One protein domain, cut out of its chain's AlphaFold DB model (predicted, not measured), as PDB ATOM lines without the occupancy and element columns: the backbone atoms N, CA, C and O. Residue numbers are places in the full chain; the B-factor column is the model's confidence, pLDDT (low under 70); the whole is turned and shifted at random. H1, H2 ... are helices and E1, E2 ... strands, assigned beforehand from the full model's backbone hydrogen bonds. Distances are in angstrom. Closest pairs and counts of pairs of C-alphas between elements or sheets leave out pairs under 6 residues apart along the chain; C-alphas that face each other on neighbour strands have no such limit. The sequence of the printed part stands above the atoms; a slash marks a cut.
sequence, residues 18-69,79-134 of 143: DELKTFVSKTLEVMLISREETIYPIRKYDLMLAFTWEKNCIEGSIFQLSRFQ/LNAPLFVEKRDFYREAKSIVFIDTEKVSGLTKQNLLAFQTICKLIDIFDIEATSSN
ATOM      1  N   ASP A  18     188.292 206.172 175.229       92.31
ATOM      2  CA  ASP A  18     187.772 204.991 174.541       92.31
ATOM      3  C   ASP A  18     188.673 204.602 173.367       92.31
ATOM      4  O   ASP A  18     188.956 203.414 173.161       92.31
ATOM      5  N   GLU A  19     189.209 205.593 172.653       93.00
ATOM      6  CA  GLU A  19     190.258 205.407 171.651       93.00
ATOM      7  C   GLU A  19     191.501 204.742 172.278       93.00
ATOM      8  O   GLU A  19     191.971 203.709 171.789       93.00
ATOM      9  N   LEU A  20     191.995 205.253 173.414       95.00
ATOM     10  CA  LEU A  20     193.162 204.678 174.100       95.00
ATOM     11  C   LEU A  20     192.905 203.269 174.653       95.00
ATOM     12  O   LEU A  20     193.741 202.379 174.472       95.00
ATOM     13  N   LYS A  21     191.741 203.037 175.278       95.25
ATOM     14  CA  LYS A  21     191.294 201.704 175.714       95.25
ATOM     15  C   LYS A  21     191.266 200.744 174.525       95.25
ATOM     16  O   LYS A  21     191.752 199.618 174.630       95.25
ATOM     17  N   THR A  22     190.761 201.191 173.376       95.06
ATOM     18  CA  THR A  22     190.719 200.389 172.147       95.06
ATOM     19  C   THR A  22     192.119 200.026 171.658       95.06
ATOM     20  O   THR A  22     192.351 198.868 171.305       95.06
ATOM     21  N   PHE A  23     193.062 200.973 171.654       95.19
ATOM     22  CA  PHE A  23     194.444 200.708 171.245       95.19
ATOM     23  C   PHE A  23     195.125 199.687 172.151       95.19
ATOM     24  O   PHE A  23     195.699 198.720 171.650       95.19
ATOM     25  N   VAL A  24     195.019 199.855 173.472       96.62
ATOM     26  CA  VAL A  24     195.611 198.918 174.436       96.62
ATOM     27  C   VAL A  24     194.982 197.533 174.308       96.62
ATOM     28  O   VAL A  24     195.710 196.558 174.122       96.62
ATOM     29  N   SER A  25     193.647 197.454 174.307       95.94
ATOM     30  CA  SER A  25     192.913 196.182 174.236       95.94
ATOM     31  C   SER A  25     193.274 195.393 172.988       95.94
ATOM     32  O   SER A  25     193.686 194.245 173.087       95.94
ATOM     33  N   LYS A  26     193.185 196.017 171.806       94.69
ATOM     34  CA  LYS A  26     193.456 195.322 170.543       94.69
ATOM     35  C   LYS A  26     194.903 194.857 170.441       94.69
ATOM     36  O   LYS A  26     195.144 193.759 169.956       94.69
ATOM     37  N   THR A  27     195.856 195.670 170.897       96.19
ATOM     38  CA  THR A  27     197.281 195.308 170.846       96.19
ATOM     39  C   THR A  27     197.568 194.111 171.754       96.19
ATOM     40  O   THR A  27     198.217 193.160 171.325       96.19
ATOM     41  N   LEU A  28     197.025 194.125 172.976       95.69
ATOM     42  CA  LEU A  28     197.127 193.019 173.925       95.69
ATOM     43  C   LEU A  28     196.451 191.751 173.387       95.69
ATOM     44  O   LEU A  28     197.072 190.697 173.336       95.69
ATOM     45  N   GLU A  29     195.192 191.843 172.960       95.00
ATOM     46  CA  GLU A  29     194.410 190.701 172.471       95.00
ATOM     47  C   GLU A  29     195.064 190.024 171.262       95.00
ATOM     48  O   GLU A  29     195.124 188.795 171.207       95.00
ATOM     49  N   VAL A  30     195.599 190.808 170.318       94.62
ATOM     50  CA  VAL A  30     196.341 190.267 169.170       94.62
ATOM     51  C   VAL A  30     197.582 189.513 169.639       94.62
ATOM     52  O   VAL A  30     197.758 188.373 169.217       94.62
ATOM     53  N   MET A  31     198.375 190.078 170.555       94.81
ATOM     54  CA  MET A  31     199.556 189.410 171.122       94.81
ATOM     55  C   MET A  31     199.196 188.103 171.849       94.81
ATOM     56  O   MET A  31     199.887 187.090 171.712       94.81
ATOM     57  N   LEU A  32     198.089 188.082 172.599       92.56
ATOM     58  CA  LEU A  32     197.624 186.879 173.297       92.56
ATOM     59  C   LEU A  32     197.263 185.748 172.319       92.56
ATOM     60  O   LEU A  32     197.513 184.577 172.617       92.56
ATOM     61  N   ILE A  33     196.694 186.095 171.161       90.88
ATOM     62  CA  ILE A  33     196.294 185.146 170.116       90.88
ATOM     63  C   ILE A  33     197.498 184.686 169.289       90.88
ATOM     64  O   ILE A  33     197.679 183.485 169.101       90.88
ATOM     65  N   SER A  34     198.306 185.623 168.785       91.19
ATOM     66  CA  SER A  34     199.428 185.320 167.888       91.19
ATOM     67  C   SER A  34     200.615 184.698 168.616       91.19
ATOM     68  O   SER A  34     201.374 183.957 168.001       91.19
ATOM     69  N   ARG A  35     200.767 184.986 169.919       89.62
ATOM     70  CA  ARG A  35     201.981 184.719 170.709       89.62
ATOM     71  C   ARG A  35     203.225 185.448 170.188       89.62
ATOM     72  O   ARG A  35     204.332 185.135 170.618       89.62
ATOM     73  N   GLU A  36     203.048 186.428 169.309       90.81
ATOM     74  CA  GLU A  36     204.114 187.253 168.742       90.81
ATOM     75  C   GLU A  36     204.110 188.652 169.370       90.81
ATOM     76  O   GLU A  36     203.073 189.139 169.833       90.81
ATOM     77  N   GLU A  37     205.264 189.324 169.345       91.94
ATOM     78  CA  GLU A  37     205.337 190.750 169.672       91.94
ATOM     79  C   GLU A  37     204.363 191.527 168.779       91.94
ATOM     80  O   GLU A  37     204.397 191.434 167.552       91.94
ATOM     81  N   THR A  38     203.485 192.307 169.404       93.44
ATOM     82  CA  THR A  38     202.527 193.153 168.697       93.44
ATOM     83  C   THR A  38     202.809 194.602 169.029       93.44
ATOM     84  O   THR A  38     202.799 194.997 170.194       93.44
ATOM     85  N   ILE A  39     203.023 195.406 167.990       92.62
ATOM     86  CA  ILE A  39     203.270 196.842 168.104       92.62
ATOM     87  C   ILE A  39     202.118 197.640 167.494       92.62
ATOM     88  O   ILE A  39     201.550 197.263 166.468       92.62
ATOM     89  N   TYR A  40     201.799 198.778 168.100       94.38
ATOM     90  CA  TYR A  40     200.766 199.688 167.627       94.38
ATOM     91  C   TYR A  40     201.249 201.148 167.671       94.38
ATOM     92  O   TYR A  40     201.468 201.699 168.756       94.38
ATOM     93  N   PRO A  41     201.432 201.807 166.510       93.50
ATOM     94  CA  PRO A  41     201.829 203.210 166.455       93.50
ATOM     95  C   PRO A  41     200.632 204.142 166.695       93.50
ATOM     96  O   PRO A  41     199.700 204.200 165.894       93.50
ATOM     97  N   ILE A  42     200.703 204.962 167.742       94.56
ATOM     98  CA  ILE A  42     199.694 205.965 168.098       94.56
ATOM     99  C   ILE A  42     200.191 207.348 167.656       94.56
ATOM    100  O   ILE A  42     200.640 208.176 168.452       94.56
ATOM    101  N   ARG A  43     200.129 207.595 166.341       94.06
ATOM    102  CA  ARG A  43     200.721 208.788 165.696       94.06
ATOM    103  C   ARG A  43     200.256 210.113 166.305       94.06
ATOM    104  O   ARG A  43     201.065 211.024 166.436       94.06
ATOM    105  N   LYS A  44     198.982 210.193 166.708       93.81
ATOM    106  CA  LYS A  44     198.361 211.373 167.336       93.81
ATOM    107  C   LYS A  44     199.120 211.861 168.575       93.81
ATOM    108  O   LYS A  44     199.123 213.055 168.838       93.81
ATOM    109  N   TYR A  45     199.777 210.953 169.298       94.62
ATOM    110  CA  TYR A  45     200.474 211.251 170.550       94.62
ATOM    111  C   TYR A  45     201.991 211.035 170.471       94.62
ATOM    112  O   TYR A  45     202.660 211.091 171.496       94.62
ATOM    113  N   ASP A  46     202.551 210.784 169.282       94.62
ATOM    114  CA  ASP A  46     203.968 210.415 169.113       94.62
ATOM    115  C   ASP A  46     204.392 209.213 169.989       94.62
ATOM    116  O   ASP A  46     205.523 209.133 170.471       94.62
ATOM    117  N   LEU A  47     203.475 208.266 170.215       95.06
ATOM    118  CA  LEU A  47     203.716 207.073 171.028       95.06
ATOM    119  C   LEU A  47     203.658 205.808 170.175       95.06
ATOM    120  O   LEU A  47     202.963 205.740 169.160       95.06
ATOM    121  N   MET A  48     204.361 204.780 170.624       94.50
ATOM    122  CA  MET A  48     204.210 203.418 170.143       94.50
ATOM    123  C   MET A  48     204.016 202.497 171.339       94.50
ATOM    124  O   MET A  48     204.807 202.534 172.279       94.50
ATOM    125  N   LEU A  49     202.964 201.690 171.291       95.88
ATOM    126  CA  LEU A  49     202.681 200.655 172.273       95.88
ATOM    127  C   LEU A  49     203.207 199.321 171.751       95.88
ATOM    128  O   LEU A  49     203.022 199.018 170.576       95.88
ATOM    129  N   ALA A  50     203.823 198.527 172.614       94.56
ATOM    130  CA  ALA A  50     204.202 197.158 172.320       94.56
ATOM    131  C   ALA A  50     203.717 196.240 173.439       94.56
ATOM    132  O   ALA A  50     203.822 196.583 174.617       94.56
ATOM    133  N   PHE A  51     203.219 195.072 173.055       96.00
ATOM    134  CA  PHE A  51     202.992 193.958 173.959       96.00
ATOM    135  C   PHE A  51     203.755 192.741 173.461       96.00
ATOM    136  O   PHE A  51     203.747 192.442 172.265       96.00
ATOM    137  N   THR A  52     204.380 192.015 174.380       94.69
ATOM    138  CA  THR A  52     205.079 190.769 174.067       94.69
ATOM    139  C   THR A  52     205.015 189.787 175.231       94.69
ATOM    140  O   THR A  52     204.744 190.162 176.376       94.69
ATOM    141  N   TRP A  53     205.264 188.516 174.926       92.00
ATOM    142  CA  TRP A  53     205.479 187.486 175.931       92.00
ATOM    143  C   TRP A  53     206.945 187.460 176.346       92.00
ATOM    144  O   TRP A  53     207.837 187.266 175.521       92.00
ATOM    145  N   GLU A  54     207.190 187.538 177.648       88.31
ATOM    146  CA  GLU A  54     208.486 187.222 178.234       88.31
ATOM    147  C   GLU A  54     208.313 186.085 179.244       88.31
ATOM    148  O   GLU A  54     207.931 186.286 180.398       88.31
ATOM    149  N   LYS A  55     208.599 184.854 178.807       86.69
ATOM    150  CA  LYS A  55     208.307 183.633 179.576       86.69
ATOM    151  C   LYS A  55     206.812 183.579 179.944       86.69
ATOM    152  O   LYS A  55     205.980 183.490 179.050       86.69
ATOM    153  N   ASN A  56     206.483 183.642 181.235       87.19
ATOM    154  CA  ASN A  56     205.111 183.633 181.750       87.19
ATOM    155  C   ASN A  56     204.560 185.046 181.995       87.19
ATOM    156  O   ASN A  56     203.443 185.193 182.488       87.19
ATOM    157  N   CYS A  57     205.336 186.080 181.675       91.12
ATOM    158  CA  CYS A  57     204.939 187.462 181.857       91.12
ATOM    159  C   CYS A  57     204.432 188.057 180.547       91.12
ATOM    160  O   CYS A  57     204.961 187.788 179.467       91.12
ATOM    161  N   ILE A  58     203.441 188.928 180.678       93.94
ATOM    162  CA  ILE A  58     203.078 189.902 179.661       93.94
ATOM    163  C   ILE A  58     203.910 191.151 179.930       93.94
ATOM    164  O   ILE A  58     203.833 191.726 181.018       93.94
ATOM    165  N   GLU A  59     204.700 191.564 178.947       95.19
ATOM    166  CA  GLU A  59     205.409 192.838 178.971       95.19
ATOM    167  C   GLU A  59     204.632 193.857 178.129       95.19
ATOM    168  O   GLU A  59     204.385 193.626 176.945       95.19
ATOM    169  N   GLY A  60     204.242 194.972 178.749       95.81
ATOM    170  CA  GLY A  60     203.696 196.149 178.082       95.81
ATOM    171  C   GLY A  60     204.722 197.277 178.081       95.81
ATOM    172  O   GLY A  60     205.141 197.737 179.144       95.81
ATOM    173  N   SER A  61     205.096 197.744 176.895       95.12
ATOM    174  CA  SER A  61     206.162 198.727 176.702       95.12
ATOM    175  C   SER A  61     205.668 199.921 175.885       95.12
ATOM    176  O   SER A  61     204.928 199.762 174.913       95.12
ATOM    177  N   ILE A  62     206.076 201.136 176.266       96.00
ATOM    178  CA  ILE A  62     205.749 202.369 175.533       96.00
ATOM    179  C   ILE A  62     207.037 203.021 175.041       96.00
ATOM    180  O   ILE A  62     207.962 203.259 175.816       96.00
ATOM    181  N   PHE A  63     207.073 203.381 173.761       94.00
ATOM    182  CA  PHE A  63     208.186 204.070 173.112       94.00
ATOM    183  C   PHE A  63     207.735 205.415 172.546       94.00
ATOM    184  O   PHE A  63     206.560 205.616 172.238       94.00
ATOM    185  N   GLN A  64     208.688 206.326 172.349       92.69
ATOM    186  CA  GLN A  64     208.453 207.529 171.556       92.69
ATOM    187  C   GLN A  64     208.575 207.197 170.064       92.69
ATOM    188  O   GLN A  64     209.634 206.748 169.614       92.69
ATOM    189  N   LEU A  65     207.510 207.437 169.299       91.06
ATOM    190  CA  LEU A  65     207.407 207.037 167.895       91.06
ATOM    191  C   LEU A  65     208.425 207.761 167.005       91.06
ATOM    192  O   LEU A  65     209.111 207.117 166.220       91.06
ATOM    193  N   SER A  66     208.575 209.076 167.147       88.62
ATOM    194  CA  SER A  66     209.501 209.902 166.358       88.62
ATOM    195  C   SER A  66     210.964 209.509 166.514       88.62
ATOM    196  O   SER A  66     211.783 209.776 165.636       88.62
ATOM    197  N   ARG A  67     211.303 208.872 167.635       83.06
ATOM    198  CA  ARG A  67     212.651 208.372 167.887       83.06
ATOM    199  C   ARG A  67     212.805 206.929 167.446       83.06
ATOM    200  O   ARG A  67     213.943 206.493 167.326       83.06
ATOM    201  N   PHE A  68     211.707 206.200 167.248       76.56
ATOM    202  CA  PHE A  68     211.676 204.755 167.058       76.56
ATOM    203  C   PHE A  68     212.512 204.309 165.857       76.56
ATOM    204  O   PHE A  68     212.288 204.742 164.728       76.56
ATOM    205  N   GLN A  69     213.463 203.409 166.106       69.94
ATOM    206  CA  GLN A  69     214.264 202.767 165.074       69.94
ATOM    207  C   GLN A  69     214.025 201.258 165.117       69.94
ATOM    208  O   GLN A  69     214.256 200.614 166.140       69.94
ATOM    209  N   LEU A  79     215.656 199.208 169.020       63.88
ATOM    210  CA  LEU A  79     216.971 199.693 169.467       63.88
ATOM    211  C   LEU A  79     216.839 200.787 170.529       63.88
ATOM    212  O   LEU A  79     217.796 201.151 171.212       63.88
ATOM    213  N   ASN A  80     215.635 201.324 170.655       73.00
ATOM    214  CA  ASN A  80     215.334 202.411 171.546       73.00
ATOM    215  C   ASN A  80     214.989 201.897 172.928       73.00
ATOM    216  O   ASN A  80     214.098 201.070 173.086       73.00
ATOM    217  N   ALA A  81     215.603 202.501 173.940       83.62
ATOM    218  CA  ALA A  81     215.140 202.322 175.302       83.62
ATOM    219  C   ALA A  81     213.677 202.810 175.431       83.62
ATOM    220  O   ALA A  81     213.386 203.945 175.020       83.62
ATOM    221  N   PRO A  82     212.774 201.985 175.988       91.19
ATOM    222  CA  PRO A  82     211.383 202.358 176.217       91.19
ATOM    223  C   PRO A  82     211.268 203.528 177.199       91.19
ATOM    224  O   PRO A  82     212.111 203.718 178.075       91.19
ATOM    225  N   LEU A  83     210.195 204.307 177.060       94.06
ATOM    226  CA  LEU A  83     209.775 205.308 178.045       94.06
ATOM    227  C   LEU A  83     209.202 204.642 179.301       94.06
ATOM    228  O   LEU A  83     209.296 205.189 180.398       94.06
ATOM    229  N   PHE A  84     208.575 203.482 179.116       95.81
ATOM    230  CA  PHE A  84     207.885 202.721 180.144       95.81
ATOM    231  C   PHE A  84     207.935 201.235 179.810       95.81
ATOM    232  O   PHE A  84     207.771 200.876 178.643       95.81
ATOM    233  N   VAL A  85     208.106 200.403 180.835       95.12
ATOM    234  CA  VAL A  85     207.934 198.949 180.768       95.12
ATOM    235  C   VAL A  85     207.195 198.503 182.017       95.12
ATOM    236  O   VAL A  85     207.613 198.834 183.127       95.12
ATOM    237  N   GLU A  86     206.156 197.699 181.847       94.50
ATOM    238  CA  GLU A  86     205.572 196.917 182.929       94.50
ATOM    239  C   GLU A  86     205.533 195.440 182.550       94.50
ATOM    240  O   GLU A  86     205.024 195.067 181.496       94.50
ATOM    241  N   LYS A  87     206.063 194.599 183.440       93.75
ATOM    242  CA  LYS A  87     206.011 193.140 183.338       93.75
ATOM    243  C   LYS A  87     205.033 192.614 184.363       93.75
ATOM    244  O   LYS A  87     205.262 192.765 185.564       93.75
ATOM    245  N   ARG A  88     203.979 191.969 183.881       90.94
ATOM    246  CA  ARG A  88     202.924 191.369 184.691       90.94
ATOM    247  C   ARG A  88     202.942 189.863 184.522       90.94
ATOM    248  O   ARG A  88     202.857 189.376 183.398       90.94
ATOM    249  N   ASP A  89     203.015 189.132 185.628       89.38
ATOM    250  CA  ASP A  89     202.832 187.683 185.596       89.38
ATOM    251  C   ASP A  89     201.416 187.350 185.106       89.38
ATOM    252  O   ASP A  89     200.432 187.900 185.609       89.38
ATOM    253  N   PHE A  90     201.310 186.469 184.111       85.25
ATOM    254  CA  PHE A  90     200.028 186.133 183.495       85.25
ATOM    255  C   PHE A  90     199.048 185.486 184.480       85.25
ATOM    256  O   PHE A  90     197.845 185.722 184.396       85.25
ATOM    257  N   TYR A  91     199.561 184.716 185.442       80.62
ATOM    258  CA  TYR A  91     198.766 184.051 186.473       80.62
ATOM    259  C   TYR A  91     198.558 184.927 187.718       80.62
ATOM    260  O   TYR A  91     197.885 184.507 188.658       80.62
ATOM    261  N   ARG A  92     199.072 186.169 187.712       72.94
ATOM    262  CA  ARG A  92     198.997 187.149 188.811       72.94
ATOM    263  C   ARG A  92     199.592 186.638 190.129       72.94
ATOM    264  O   ARG A  92     199.216 187.112 191.200       72.94
ATOM    265  N   GLU A  93     200.533 185.698 190.068       72.44
ATOM    266  CA  GLU A  93     201.175 185.130 191.265       72.44
ATOM    267  C   GLU A  93     202.237 186.072 191.854       72.44
ATOM    268  O   GLU A  93     202.534 186.031 193.050       72.44
ATOM    269  N   ALA A  94     202.791 186.953 191.019       75.31
ATOM    270  CA  ALA A  94     203.847 187.890 191.378       75.31
ATOM    271  C   ALA A  94     203.428 189.352 191.167       75.31
ATOM    272  O   ALA A  94     202.581 189.676 190.334       75.31
ATOM    273  N   LYS A  95     204.062 190.257 191.923       76.69
ATOM    274  CA  LYS A  95     203.916 191.707 191.727       76.69
ATOM    275  C   LYS A  95     204.486 192.122 190.370       76.69
ATOM    276  O   LYS A  95     205.528 191.605 189.968       76.69
ATOM    277  N   SER A  96     203.854 193.108 189.731       81.44
ATOM    278  CA  SER A  96     204.381 193.722 188.512       81.44
ATOM    279  C   SER A  96     205.766 194.342 188.735       81.44
ATOM    280  O   SER A  96     206.031 194.946 189.780       81.44
ATOM    281  N   ILE A  97     206.632 194.241 187.727       83.31
ATOM    282  CA  ILE A  97     207.900 194.981 187.660       83.31
ATOM    283  C   ILE A  97     207.681 196.176 186.741       83.31
ATOM    284  O   ILE A  97     207.336 195.985 185.580       83.31
ATOM    285  N   VAL A  98     207.902 197.390 187.247       90.31
ATOM    286  CA  VAL A  98     207.650 198.637 186.511       90.31
ATOM    287  C   VAL A  98     208.937 199.447 186.375       90.31
ATOM    288  O   VAL A  98     209.654 199.661 187.353       90.31
ATOM    289  N   PHE A  99     209.206 199.936 185.167       92.50
ATOM    290  CA  PHE A  99     210.278 200.872 184.843       92.50
ATOM    291  C   PHE A  99     209.712 202.087 184.099       92.50
ATOM    292  O   PHE A  99     208.879 201.936 183.208       92.50
ATOM    293  N   ILE A 100     210.192 203.287 184.441       93.25
ATOM    294  CA  ILE A 100     209.834 204.549 183.778       93.25
ATOM    295  C   ILE A 100     211.103 205.377 183.558       93.25
ATOM    296  O   ILE A 100     211.802 205.702 184.518       93.25
ATOM    297  N   ASP A 101     211.363 205.780 182.316       91.19
ATOM    298  CA  ASP A 101     212.418 206.735 181.974       91.19
ATOM    299  C   ASP A 101     211.905 208.166 182.199       91.19
ATOM    300  O   ASP A 101     211.372 208.828 181.303       91.19
ATOM    301  N   THR A 102     212.024 208.647 183.438       90.00
ATOM    302  CA  THR A 102     211.498 209.959 183.840       90.00
ATOM    303  C   THR A 102     212.146 211.119 183.087       90.00
ATOM    304  O   THR A 102     211.498 212.144 182.876       90.00
ATOM    305  N   GLU A 103     213.406 210.966 182.668       90.00
ATOM    306  CA  GLU A 103     214.128 211.991 181.916       90.00
ATOM    307  C   GLU A 103     213.509 212.162 180.526       90.00
ATOM    308  O   GLU A 103     213.107 213.271 180.164       90.00
ATOM    309  N   LYS A 104     213.325 211.069 179.774       88.50
ATOM    310  CA  LYS A 104     212.698 211.149 178.447       88.50
ATOM    311  C   LYS A 104     211.231 211.555 178.516       88.50
ATOM    312  O   LYS A 104     210.784 212.335 177.676       88.50
ATOM    313  N   VAL A 105     210.495 211.077 179.521       91.31
ATOM    314  CA  VAL A 105     209.083 211.440 179.733       91.31
ATOM    315  C   VAL A 105     208.916 212.942 179.988       91.31
ATOM    316  O   VAL A 105     207.939 213.530 179.526       91.31
ATOM    317  N   SER A 106     209.882 213.594 180.649       88.88
ATOM    318  CA  SER A 106     209.838 215.043 180.900       88.88
ATOM    319  C   SER A 106     209.886 215.899 179.625       88.88
ATOM    320  O   SER A 106     209.437 217.044 179.639       88.88
ATOM    321  N   GLY A 107     210.385 215.339 178.517       90.12
ATOM    322  CA  GLY A 107     210.460 216.007 177.218       90.12
ATOM    323  C   GLY A 107     209.190 215.904 176.366       90.12
ATOM    324  O   GLY A 107     209.163 216.447 175.261       90.12
ATOM    325  N   LEU A 108     208.150 215.201 176.828       91.94
ATOM    326  CA  LEU A 108     206.892 215.068 176.091       91.94
ATOM    327  C   LEU A 108     206.067 216.361 176.135       91.94
ATOM    328  O   LEU A 108     206.044 217.089 177.128       91.94
ATOM    329  N   THR A 109     205.315 216.623 175.062       94.06
ATOM    330  CA  THR A 109     204.283 217.669 175.084       94.06
ATOM    331  C   THR A 109     203.217 217.325 176.129       94.06
ATOM    332  O   THR A 109     203.023 216.157 176.467       94.06
ATOM    333  N   LYS A 110     202.467 218.321 176.618       92.75
ATOM    334  CA  LYS A 110     201.391 218.084 177.602       92.75
ATOM    335  C   LYS A 110     200.380 217.031 177.131       92.75
ATOM    336  O   LYS A 110     199.972 216.188 177.921       92.75
ATOM    337  N   GLN A 111     200.012 217.066 175.849       93.38
ATOM    338  CA  GLN A 111     199.081 216.109 175.250       93.38
ATOM    339  C   GLN A 111     199.664 214.691 175.210       93.38
ATOM    340  O   GLN A 111     199.000 213.742 175.623       93.38
ATOM    341  N   ASN A 112     200.919 214.550 174.777       94.75
ATOM    342  CA  ASN A 112     201.583 213.250 174.685       94.75
ATOM    343  C   ASN A 112     201.841 212.663 176.077       94.75
ATOM    344  O   ASN A 112     201.682 211.464 176.276       94.75
ATOM    345  N   LEU A 113     202.188 213.511 177.050       94.94
ATOM    346  CA  LEU A 113     202.370 213.119 178.445       94.94
ATOM    347  C   LEU A 113     201.069 212.588 179.056       94.94
ATOM    348  O   LEU A 113     201.094 211.573 179.746       94.94
ATOM    349  N   LEU A 114     199.935 213.243 178.790       94.50
ATOM    350  CA  LEU A 114     198.634 212.801 179.291       94.50
ATOM    351  C   LEU A 114     198.220 211.451 178.682       94.50
ATOM    352  O   LEU A 114     197.778 210.558 179.409       94.50
ATOM    353  N   ALA A 115     198.420 211.272 177.373       95.56
ATOM    354  CA  ALA A 115     198.189 209.993 176.706       95.56
ATOM    355  C   ALA A 115     199.107 208.893 177.260       95.56
ATOM    356  O   ALA A 115     198.628 207.820 177.617       95.56
ATOM    357  N   PHE A 116     200.401 209.184 177.420       96.31
ATOM    358  CA  PHE A 116     201.383 208.281 178.021       96.31
ATOM    359  C   PHE A 116     200.945 207.823 179.416       96.31
ATOM    360  O   PHE A 116     200.818 206.627 179.656       96.31
ATOM    361  N   GLN A 117     200.633 208.762 180.317       95.25
ATOM    362  CA  GLN A 117     200.194 208.451 181.682       95.25
ATOM    363  C   GLN A 117     198.909 207.618 181.704       95.25
ATOM    364  O   GLN A 117     198.756 206.744 182.556       95.25
ATOM    365  N   THR A 118     197.990 207.885 180.777       95.12
ATOM    366  CA  THR A 118     196.738 207.133 180.658       95.12
ATOM    367  C   THR A 118     197.001 205.707 180.190       95.12
ATOM    368  O   THR A 118     196.497 204.774 180.804       95.12
ATOM    369  N   ILE A 119     197.851 205.514 179.180       96.31
ATOM    370  CA  ILE A 119     198.235 204.179 178.706       96.31
ATOM    371  C   ILE A 119     198.967 203.402 179.806       96.31
ATOM    372  O   ILE A 119     198.641 202.240 180.009       96.31
ATOM    373  N   CYS A 120     199.874 204.025 180.570       94.94
ATOM    374  CA  CYS A 120     200.518 203.363 181.714       94.94
ATOM    375  C   CYS A 120     199.484 202.828 182.713       94.94
ATOM    376  O   CYS A 120     199.578 201.684 183.139       94.94
ATOM    377  N   LYS A 121     198.460 203.627 183.049       92.56
ATOM    378  CA  LYS A 121     197.371 203.174 183.927       92.56
ATOM    379  C   LYS A 121     196.574 202.029 183.311       92.56
ATOM    380  O   LYS A 121     196.227 201.098 184.018       92.56
ATOM    381  N   LEU A 122     196.287 202.081 182.010       94.31
ATOM    382  CA  LEU A 122     195.583 200.999 181.317       94.31
ATOM    383  C   LEU A 122     196.399 199.694 181.338       94.31
ATOM    384  O   LEU A 122     195.828 198.635 181.581       94.31
ATOM    385  N   ILE A 123     197.723 199.769 181.151       93.75
ATOM    386  CA  ILE A 123     198.631 198.619 181.295       93.75
ATOM    387  C   ILE A 123     198.599 198.075 182.739       93.75
ATOM    388  O   ILE A 123     198.607 196.863 182.942       93.75
ATOM    389  N   ASP A 124     198.462 198.947 183.736       89.62
ATOM    390  CA  ASP A 124     198.383 198.543 185.142       89.62
ATOM    391  C   ASP A 124     197.014 197.936 185.543       89.62
ATOM    392  O   ASP A 124     196.927 197.079 186.419       89.62
ATOM    393  N   ILE A 125     195.902 198.294 184.904       90.25
ATOM    394  CA  ILE A 125     194.570 197.866 185.395       90.25
ATOM    395  C   ILE A 125     193.855 196.835 184.521       90.25
ATOM    396  O   ILE A 125     192.776 196.369 184.896       90.25
ATOM    397  N   PHE A 126     194.415 196.452 183.368       91.44
ATOM    398  CA  PHE A 126     193.750 195.461 182.522       91.44
ATOM    399  C   PHE A 126     193.628 194.093 183.215       91.44
ATOM    400  O   PHE A 126     194.455 193.675 184.038       91.44
ATOM    401  N   ASP A 127     192.588 193.366 182.831       91.00
ATOM    402  CA  ASP A 127     192.455 191.934 183.051       91.00
ATOM    403  C   ASP A 127     192.142 191.213 181.741       91.00
ATOM    404  O   ASP A 127     191.802 191.832 180.732       91.00
ATOM    405  N   ILE A 128     192.313 189.898 181.760       91.00
ATOM    406  CA  ILE A 128     192.162 189.035 180.600       91.00
ATOM    407  C   ILE A 128     191.075 188.018 180.911       91.00
ATOM    408  O   ILE A 128     191.218 187.184 181.802       91.00
ATOM    409  N   GLU A 129     190.002 188.061 180.132       90.50
ATOM    410  CA  GLU A 129     188.969 187.036 180.146       90.50
ATOM    411  C   GLU A 129     189.212 186.053 178.995       90.50
ATOM    412  O   GLU A 129     189.300 186.443 177.825       90.50
ATOM    413  N   ALA A 130     189.331 184.764 179.318       84.12
ATOM    414  CA  ALA A 130     189.380 183.701 178.322       84.12
ATOM    415  C   ALA A 130     187.953 183.255 177.985       84.12
ATOM    416  O   ALA A 130     187.218 182.769 178.842       84.12
ATOM    417  N   THR A 131     187.557 183.394 176.722       77.62
ATOM    418  CA  THR A 131     186.259 182.895 176.254       77.62
ATOM    419  C   THR A 131     186.370 181.447 175.771       77.62
ATOM    420  O   THR A 131     187.438 180.992 175.358       77.62
ATOM    421  N   SER A 132     185.243 180.731 175.721       66.00
ATOM    422  CA  SER A 132     185.132 179.336 175.253       66.00
ATOM    423  C   SER A 132     185.617 179.077 173.814       66.00
ATOM    424  O   SER A 132     185.697 177.929 173.390       66.00
ATOM    425  N   SER A 133     185.959 180.128 173.062       70.62
ATOM    426  CA  SER A 133     186.400 180.074 171.663       70.62
ATOM    427  C   SER A 133     187.905 180.324 171.466       70.62
ATOM    428  O   SER A 133     188.315 180.687 170.366       70.62
ATOM    429  N   ASN A 134     188.729 180.173 172.515       61.94
ATOM    430  CA  ASN A 134     190.149 180.574 172.526       61.94
ATOM    431  C   ASN A 134     190.375 182.051 172.159       61.94
ATOM    432  O   ASN A 134     191.452 182.438 171.706       61.94
TER     433      ASN A 134
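What this domain is: This is residues 18 to 69 and 79 to 134 of the 143 residues of an uncharacterized protein of Planococcus halocryophilus (UniProt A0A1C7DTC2). A twisted sheet of five strands makes a wall, with two long helices covering one of its faces, H1 over E1 and E2 and H3 over E3 and E4; they run the same way at a steep tilt of 48 degrees and meet at residues 20 to 24 of H1, and the other face has no named helix over it. The short helix H2 lies at one end of the long axis, and strand E6, after H3, lies at the other. The 108 printed residues hold three named helices and six named strands, in the order H1 E1 E2 E3 E4 E5 H2 H3 E6; the sheet runs E1 E2 E3 E4 E5, antiparallel throughout, and the class is mixed. The whole is compact, with a radius of gyration of the C-alphas of 13.6 A, and elongated, spanning 43 by 26 by 24 A.

How they stand to each other: H1, residues 18 to 34, is on the sheet of E1, residues 38 to 42, E2, 47 to 54, E3, 57 to 64, E4, 84 to 89, and E5, 97 to 100, at a height over the sheet of 8.4 A. It lies over E2 and only just over E1, where 3 of its C-alphas fall; its closest C-alphas to E2 are those of Leu 28 and Phe 51, 5.9 A apart. On the local plane it only just runs along the strands, at 27 degrees to E2. E1, E2 and E3 form a meander, each strand the antiparallel neighbour of the one before; N 40 and O 49 are 2.8 A apart, and N 50 and O 61 2.8 A. Between E3 and E4, N 60 and O 86 are 2.9 A apart; in the hairpin of E4 and E5, N 87 and O 97 are 2.8 A apart. H2, residues 102 to 106, only grazes the sheet, with residues 102 to 105. H3, residues 110 to 125, is on the same face as H1, over E3 and E4, at a height over the sheet of 9.2 A; its closest C-alphas to E3 are those of Ile 123 and Gly 60, 6.5 A apart. H1 touches H3 with residues 20 to 24 alone, at a steep tilt of 48 degrees, the same way; the closest C-alphas are those of Leu 20 and Ile 119, 6.9 A apart. E6, residues 126 to 130, pairs with no named strand and meets H3 only through their link. In H1, H2 and H3, every O i to N i+4 pair is within hydrogen-bond range.

Where its parts are: H1 begins at C-alpha 18, (187.772, 204.991, 174.541), and is 23.8 A long. E2 measures 21.7 A, E3 22.8 A, E4 16.8 A and H3 22.7 A. H3 begins at C-alpha 110, (201.391, 218.084, 177.602), and E6 ends at C-alpha 130, (189.380, 183.701, 178.322).

The domain as a whole: The C-alphas farthest apart are those of Gly 107 and Ser 132, 44.6 A. Residues 70 to 78 are not printed, and C-alphas 69 and 79 are 6.0 A apart across this cut, in the link from E3 to E4. Of the links printed whole, E4 to E5 is short and the others are tight. The mean pLDDT of the printed part is 90.0; residues 69, 79, 132 and 134 are under 70.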